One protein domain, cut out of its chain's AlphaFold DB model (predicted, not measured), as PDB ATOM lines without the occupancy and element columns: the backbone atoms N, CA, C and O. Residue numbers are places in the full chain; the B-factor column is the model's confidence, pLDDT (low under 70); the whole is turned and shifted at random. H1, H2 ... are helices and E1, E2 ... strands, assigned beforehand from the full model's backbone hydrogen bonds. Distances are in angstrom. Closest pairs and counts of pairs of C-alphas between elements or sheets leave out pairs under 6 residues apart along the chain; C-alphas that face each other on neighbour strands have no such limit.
ATOM      1  N   LEU A   3     -28.519 -13.023 -19.731       95.19
ATOM      2  CA  LEU A   3     -28.645 -14.112 -20.700       95.19
ATOM      3  C   LEU A   3     -28.283 -15.438 -20.030       95.19
ATOM      4  O   LEU A   3     -27.175 -15.616 -19.536       95.19
ATOM      5  N   VAL A   4     -29.224 -16.379 -20.027       96.12
ATOM      6  CA  VAL A   4     -29.067 -17.706 -19.423       96.12
ATOM      7  C   VAL A   4     -29.025 -18.764 -20.518       96.12
ATOM      8  O   VAL A   4     -29.918 -18.835 -21.363       96.12
ATOM      9  N   LYS A   5     -28.007 -19.625 -20.503       97.44
ATOM     10  CA  LYS A   5     -27.887 -20.734 -21.455       97.44
ATOM     11  C   LYS A   5     -28.808 -21.887 -21.046       97.44
ATOM     12  O   LYS A   5     -28.696 -22.423 -19.947       97.44
ATOM     13  N   LYS A   6     -29.726 -22.281 -21.930       96.06
ATOM     14  CA  LYS A   6     -30.554 -23.484 -21.759       96.06
ATOM     15  C   LYS A   6     -29.729 -24.744 -22.036       96.06
ATOM     16  O   LYS A   6     -28.742 -24.704 -22.769       96.06
ATOM     17  N   LYS A   7     -30.205 -25.895 -21.543       95.88
ATOM     18  CA  LYS A   7     -29.610 -27.220 -21.824       95.88
ATOM     19  C   LYS A   7     -29.490 -27.520 -23.326       95.88
ATOM     20  O   LYS A   7     -28.526 -28.141 -23.744       95.88
ATOM     21  N   ASN A   8     -30.423 -27.025 -24.141       95.75
ATOM     22  CA  ASN A   8     -30.406 -27.173 -25.602       95.75
ATOM     23  C   ASN A   8     -29.521 -26.141 -26.334       95.75
ATOM     24  O   ASN A   8     -29.684 -25.937 -27.532       95.75
ATOM     25  N   GLY A   9     -28.650 -25.422 -25.620       95.81
ATOM     26  CA  GLY A   9     -27.732 -24.433 -26.192       95.81
ATOM     27  C   GLY A   9     -28.353 -23.072 -26.523       95.81
ATOM     28  O   GLY A   9     -27.611 -22.104 -26.666       95.81
ATOM     29  N   LYS A  10     -29.688 -22.952 -26.583       96.62
ATOM     30  CA  LYS A  10     -30.367 -21.668 -26.831       96.62
ATOM     31  C   LYS A  10     -30.205 -20.717 -25.642       96.62
ATOM     32  O   LYS A  10     -30.231 -21.143 -24.486       96.62
ATOM     33  N   LEU A  11     -30.115 -19.417 -25.915       96.44
ATOM     34  CA  LEU A  11     -30.132 -18.385 -24.877       96.44
ATOM     35  C   LEU A  11     -31.572 -18.076 -24.440       96.44
ATOM     36  O   LEU A  11     -32.509 -18.100 -25.237       96.44
ATOM     37  N   ARG A  12     -31.751 -17.802 -23.149       94.38
ATOM     38  CA  ARG A  12     -32.974 -17.275 -22.543       94.38
ATOM     39  C   ARG A  12     -32.657 -15.911 -21.951       94.38
ATOM     40  O   ARG A  12     -31.749 -15.796 -21.135       94.38
ATOM     41  N   MET A  13     -33.430 -14.903 -22.332       94.31
ATOM     42  CA  MET A  13     -33.418 -13.617 -21.649       94.31
ATOM     43  C   MET A  13     -34.131 -13.759 -20.302       94.31
ATOM     44  O   MET A  13     -35.269 -14.220 -20.253       94.31
ATOM     45  N   CYS A  14     -33.461 -13.369 -19.225       94.31
ATOM     46  CA  CYS A  14     -34.018 -13.287 -17.882       94.31
ATOM     47  C   CYS A  14     -33.910 -11.839 -17.399       94.31
ATOM     48  O   CYS A  14     -32.834 -11.241 -17.441       94.31
ATOM     49  N   ILE A  15     -35.014 -11.256 -16.947       95.50
ATOM     50  CA  ILE A  15     -35.013  -9.909 -16.372       95.50
ATOM     51  C   ILE A  15     -34.905 -10.057 -14.854       95.50
ATOM     52  O   ILE A  15     -35.655 -10.822 -14.252       95.50
ATOM     53  N   ASP A  16     -33.945  -9.363 -14.242       94.94
ATOM     54  CA  ASP A  16     -33.764  -9.407 -12.792       94.94
ATOM     55  C   ASP A  16     -34.727  -8.434 -12.103       94.94
ATOM     56  O   ASP A  16     -34.422  -7.260 -11.896       94.94
ATOM     57  N   TYR A  17     -35.904  -8.945 -11.748       95.69
ATOM     58  CA  TYR A  17     -36.914  -8.207 -10.995       95.69
ATOM     59  C   TYR A  17     -36.769  -8.349  -9.474       95.69
ATOM     60  O   TYR A  17     -37.691  -7.982  -8.756       95.69
ATOM     61  N   GLN A  18     -35.654  -8.847  -8.922       95.94
ATOM     62  CA  GLN A  18     -35.547  -9.077  -7.469       95.94
ATOM     63  C   GLN A  18     -35.858  -7.837  -6.621       95.94
ATOM     64  O   GLN A  18     -36.548  -7.944  -5.608       95.94
ATOM     65  N   LYS A  19     -35.368  -6.656  -7.022       96.12
ATOM     66  CA  LYS A  19     -35.674  -5.399  -6.319       96.12
ATOM     67  C   LYS A  19     -37.145  -5.017  -6.466       96.12
ATOM     68  O   LYS A  19     -37.761  -4.657  -5.471       96.12
ATOM     69  N   LEU A  20     -37.707  -5.134  -7.669       96.31
ATOM     70  CA  LEU A  20     -39.125  -4.874  -7.919       96.31
ATOM     71  C   LEU A  20     -39.999  -5.798  -7.058       96.31
ATOM     72  O   LEU A  20     -40.794  -5.321  -6.262       96.31
ATOM     73  N   ASN A  21     -39.759  -7.107  -7.116       95.50
ATOM     74  CA  ASN A  21     -40.518  -8.132  -6.399       95.50
ATOM     75  C   ASN A  21     -40.494  -7.957  -4.872       95.50
ATOM     76  O   ASN A  21     -41.456  -8.330  -4.210       95.50
ATOM     77  N   LYS A  22     -39.417  -7.397  -4.303       97.12
ATOM     78  CA  LYS A  22     -39.346  -7.064  -2.866       97.12
ATOM     79  C   LYS A  22     -40.226  -5.870  -2.480       97.12
ATOM     80  O   LYS A  22     -40.642  -5.796  -1.331       97.12
ATOM     81  N   ASN A  23     -40.477  -4.952  -3.412       96.56
ATOM     82  CA  ASN A  23     -41.292  -3.752  -3.201       96.56
ATOM     83  C   ASN A  23     -42.743  -3.918  -3.690       96.56
ATOM     84  O   ASN A  23     -43.574  -3.046  -3.456       96.56
ATOM     85  N   THR A  24     -43.058  -5.020  -4.372       96.75
ATOM     86  CA  THR A  24     -44.413  -5.343  -4.823       96.75
ATOM     87  C   THR A  24     -45.192  -6.033  -3.705       96.75
ATOM     88  O   THR A  24     -44.725  -7.020  -3.132       96.75
ATOM     89  N   GLN A  25     -46.403  -5.549  -3.418       96.12
ATOM     90  CA  GLN A  25     -47.335  -6.249  -2.536       96.12
ATOM     91  C   GLN A  25     -47.703  -7.603  -3.150       96.12
ATOM     92  O   GLN A  25     -48.098  -7.679  -4.312       96.12
ATOM     93  N   THR A  36     -56.023 -31.858  -2.193       90.94
ATOM     94  CA  THR A  36     -57.436 -31.491  -2.375       90.94
ATOM     95  C   THR A  36     -57.850 -31.662  -3.831       90.94
ATOM     96  O   THR A  36     -58.849 -32.310  -4.110       90.94
ATOM     97  N   ILE A  37     -57.037 -31.158  -4.765       90.94
ATOM     98  CA  ILE A  37     -57.289 -31.340  -6.203       90.94
ATOM     99  C   ILE A  37     -57.295 -32.830  -6.554       90.94
ATOM    100  O   ILE A  37     -58.126 -33.276  -7.336       90.94
ATOM    101  N   LEU A  38     -56.360 -33.602  -5.988       91.00
ATOM    102  CA  LEU A  38     -56.273 -35.034  -6.244       91.00
ATOM    103  C   LEU A  38     -57.534 -35.755  -5.764       91.00
ATOM    104  O   LEU A  38     -58.123 -36.481  -6.552       91.00
ATOM    105  N   GLU A  39     -57.961 -35.521  -4.520       93.25
ATOM    106  CA  GLU A  39     -59.188 -36.082  -3.943       93.25
ATOM    107  C   GLU A  39     -60.428 -35.759  -4.780       93.25
ATOM    108  O   GLU A  39     -61.253 -36.645  -4.994       93.25
ATOM    109  N   GLU A  40     -60.534 -34.535  -5.302       90.81
ATOM    110  CA  GLU A  40     -61.651 -34.113  -6.156       90.81
ATOM    111  C   GLU A  40     -61.732 -34.887  -7.474       90.81
ATOM    112  O   GLU A  40     -62.830 -35.117  -7.976       90.81
ATOM    113  N   VAL A  41     -60.591 -35.286  -8.042       92.12
ATOM    114  CA  VAL A  41     -60.560 -35.987  -9.331       92.12
ATOM    115  C   VAL A  41     -60.486 -37.510  -9.190       92.12
ATOM    116  O   VAL A  41     -60.587 -38.214 -10.193       92.12
ATOM    117  N   LEU A  42     -60.310 -38.053  -7.981       94.44
ATOM    118  CA  LEU A  42     -60.218 -39.501  -7.772       94.44
ATOM    119  C   LEU A  42     -61.469 -40.232  -8.286       94.44
ATOM    120  O   LEU A  42     -62.604 -39.814  -8.079       94.44
ATOM    121  N   GLY A  43     -61.255 -41.398  -8.899       93.12
ATOM    122  CA  GLY A  43     -62.336 -42.291  -9.328       93.12
ATOM    123  C   GLY A  43     -62.905 -42.002 -10.718       93.12
ATOM    124  O   GLY A  43     -63.782 -42.736 -11.166       93.12
ATOM    125  N   HIS A  44     -62.391 -41.000 -11.435       94.12
ATOM    126  CA  HIS A  44     -62.718 -40.817 -12.847       94.12
ATOM    127  C   HIS A  44     -61.987 -41.833 -13.737       94.12
ATOM    128  O   HIS A  44     -60.833 -42.187 -13.490       94.12
ATOM    129  N   GLU A  45     -62.663 -42.290 -14.794       95.06
ATOM    130  CA  GLU A  45     -62.125 -43.264 -15.759       95.06
ATOM    131  C   GLU A  45     -61.124 -42.639 -16.748       95.06
ATOM    132  O   GLU A  45     -60.291 -43.340 -17.320       95.06
ATOM    133  N   LEU A  46     -61.185 -41.317 -16.945       95.44
ATOM    134  CA  LEU A  46     -60.332 -40.567 -17.865       95.44
ATOM    135  C   LEU A  46     -59.902 -39.235 -17.249       95.44
ATOM    136  O   LEU A  46     -60.720 -38.495 -16.708       95.44
ATOM    137  N   TYR A  47     -58.626 -38.900 -17.433       93.38
ATOM    138  CA  TYR A  47     -58.042 -37.626 -17.029       93.38
ATOM    139  C   TYR A  47     -57.425 -36.943 -18.245       93.38
ATOM    140  O   TYR A  47     -56.657 -37.555 -18.988       93.38
ATOM    141  N   THR A  48     -57.720 -35.659 -18.432       92.69
ATOM    142  CA  THR A  48     -57.083 -34.824 -19.456       92.69
ATOM    143  C   THR A  48     -56.364 -33.666 -18.791       92.69
ATOM    144  O   THR A  48     -56.964 -32.927 -18.015       92.69
ATOM    145  N   PHE A  49     -55.087 -33.490 -19.117       90.56
ATOM    146  CA  PHE A  49     -54.279 -32.383 -18.622       90.56
ATOM    147  C   PHE A  49     -53.998 -31.392 -19.750       90.56
ATOM    148  O   PHE A  49     -53.630 -31.785 -20.856       90.56
ATOM    149  N   MET A  50     -54.150 -30.107 -19.450       92.94
ATOM    150  CA  MET A  50     -53.762 -29.010 -20.328       92.94
ATOM    151  C   MET A  50     -52.691 -28.195 -19.617       92.94
ATOM    152  O   MET A  50     -52.851 -27.853 -18.446       92.94
ATOM    153  N   ASP A  51     -51.609 -27.876 -20.322       92.56
ATOM    154  CA  ASP A  51     -50.600 -26.968 -19.799       92.56
ATOM    155  C   ASP A  51     -50.856 -25.529 -20.264       92.56
ATOM    156  O   ASP A  51     -51.368 -25.259 -21.350       92.56
ATOM    157  N   GLY A  52     -50.503 -24.581 -19.401       91.06
ATOM    158  CA  GLY A  52     -50.459 -23.165 -19.735       91.06
ATOM    159  C   GLY A  52     -49.051 -22.750 -20.148       91.06
ATOM    160  O   GLY A  52     -48.525 -21.810 -19.552       91.06
ATOM    161  N   TYR A  53     -48.403 -23.436 -21.105       87.56
ATOM    162  CA  TYR A  53     -46.984 -23.217 -21.455       87.56
ATOM    163  C   TYR A  53     -46.598 -21.739 -21.654       87.56
ATOM    164  O   TYR A  53     -45.489 -21.328 -21.309       87.56
ATOM    165  N   LEU A  54     -47.518 -20.924 -22.185       87.69
ATOM    166  CA  LEU A  54     -47.327 -19.487 -22.415       87.69
ATOM    167  C   LEU A  54     -48.147 -18.588 -21.479       87.69
ATOM    168  O   LEU A  54     -48.196 -17.384 -21.714       87.69
ATOM    169  N   GLY A  55     -48.757 -19.129 -20.421       92.12
ATOM    170  CA  GLY A  55     -49.695 -18.401 -19.559       92.12
ATOM    171  C   GLY A  55     -49.124 -17.095 -18.998       92.12
ATOM    172  O   GLY A  55     -49.796 -16.069 -19.019       92.12
ATOM    173  N   TYR A  56     -47.839 -17.085 -18.625       90.19
ATOM    174  CA  TYR A  56     -47.148 -15.876 -18.150       90.19
ATOM    175  C   TYR A  56     -47.100 -14.728 -19.170       90.19
ATOM    176  O   TYR A  56     -47.025 -13.573 -18.770       90.19
ATOM    177  N   ASN A  57     -47.132 -15.031 -20.472       90.88
ATOM    178  CA  ASN A  57     -47.033 -14.036 -21.544       90.88
ATOM    179  C   ASN A  57     -48.397 -13.662 -22.142       90.88
ATOM    180  O   ASN A  57     -48.455 -12.808 -23.022       90.88
ATOM    181  N   GLN A  58     -49.475 -14.330 -21.726       94.00
ATOM    182  CA  GLN A  58     -50.825 -14.096 -22.248       94.00
ATOM    183  C   GLN A  58     -51.599 -13.066 -21.422       94.00
ATOM    184  O   GLN A  58     -52.486 -12.400 -21.950       94.00
ATOM    185  N   ILE A  59     -51.263 -12.917 -20.137       91.75
ATOM    186  CA  ILE A  59     -51.921 -11.960 -19.247       91.75
ATOM    187  C   ILE A  59     -51.283 -10.583 -19.433       91.75
ATOM    188  O   ILE A  59     -50.085 -10.394 -19.216       91.75
ATOM    189  N   THR A  60     -52.094  -9.604 -19.829       94.69
ATOM    190  CA  THR A  60     -51.643  -8.226 -20.031       94.69
ATOM    191  C   THR A  60     -51.371  -7.528 -18.706       94.69
ATOM    192  O   THR A  60     -52.175  -7.596 -17.775       94.69
ATOM    193  N   ILE A  61     -50.272  -6.780 -18.644       95.38
ATOM    194  CA  ILE A  61     -49.997  -5.873 -17.527       95.38
ATOM    195  C   ILE A  61     -50.991  -4.702 -17.593       95.38
ATOM    196  O   ILE A  61     -51.339  -4.233 -18.679       95.38
ATOM    197  N   ALA A  62     -51.459  -4.228 -16.439       96.88
ATOM    198  CA  ALA A  62     -52.291  -3.028 -16.388       96.88
ATOM    199  C   ALA A  62     -51.506  -1.813 -16.933       96.88
ATOM    200  O   ALA A  62     -50.338  -1.665 -16.560       96.88
TER     201      ALA A  62
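This is residues 3 to 25 and 36 to 62 of the 74 residues of the protein "Putative reverse transcriptase" of Weissia controversa var. wimmeriana (UniProt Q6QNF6). This is an open, stretched model in two thin pieces: a small strand hairpin, E1 and E2, leads on into a short helix, H1, while the second piece is a long drawn-out stretch, residues 42 to 54, with a short helix before it, H2, and another after it, H3. The three helices touch no helix, and there is no packed core; residues 16 to 25 and 36 to 62 stand free. The printed part has 50 residues, with two named strands and three named helices in the order E1, E2, H1, H2, H3; the sheet is E1 - E2, antiparallel. The class is mixed, helices and strands, though under half of the residues are in named elements. The whole is extended, with a radius of gyration of the C-alphas of 18.1 A, and flat in outline, spanning 45 by 36 by 19 A.

Find C-alpha 3 at (-28.645, -14.112, -20.700); here E1 begins, residues 3 to 5, 6.7 A long. E2 follows as residues 11 to 14, 9.5 A long. Look next for H1 at residues 18 to 23, 8.9 A from first to last C-alpha. After the cut, find C-alpha 36 at (-57.436, -31.491, -2.375); from there H2 runs to residue 41, also 8.9 A. H3, residues 55 to 58, is 5.2 A long and ends at C-alpha 58, (-50.825, -14.096, -22.248).

Begin with the hairpin of E1 and E2, antiparallel at 136 degrees between their directions. The C-alphas of Lys 5 and Leu 11 face each other at 4.7 A. Across the pair, N 4 and O 12 are within hydrogen-bond range at 2.8 A, and so are N 12 and O 4 at 2.8 A. Go on through a tight link of 3 residues to H1. H1 and H2 are apart, and so are H2 and H3, H1 and H3, and E2 and H3. In H1 and H2 every O i to N i+4 pair is within hydrogen-bond range; H3 is too short for such a pair, and its one O i to N i+3 pair is within range.

Look for the two farthest C-alphas at Lys 19 and Glu 45, 47.1 A apart. Residues 26 to 35 are cut out, and C-alphas 25 and 36 are 27.2 A apart across the cut. The link from H2 to H3, 13 residues, is long. H3 has its centre 8.0 A from the mean of the C-alphas, the nearest of the elements, and H2 is the farthest at 21.0 A. The mean pLDDT of the printed part is 94.0, and no printed residue is under 70.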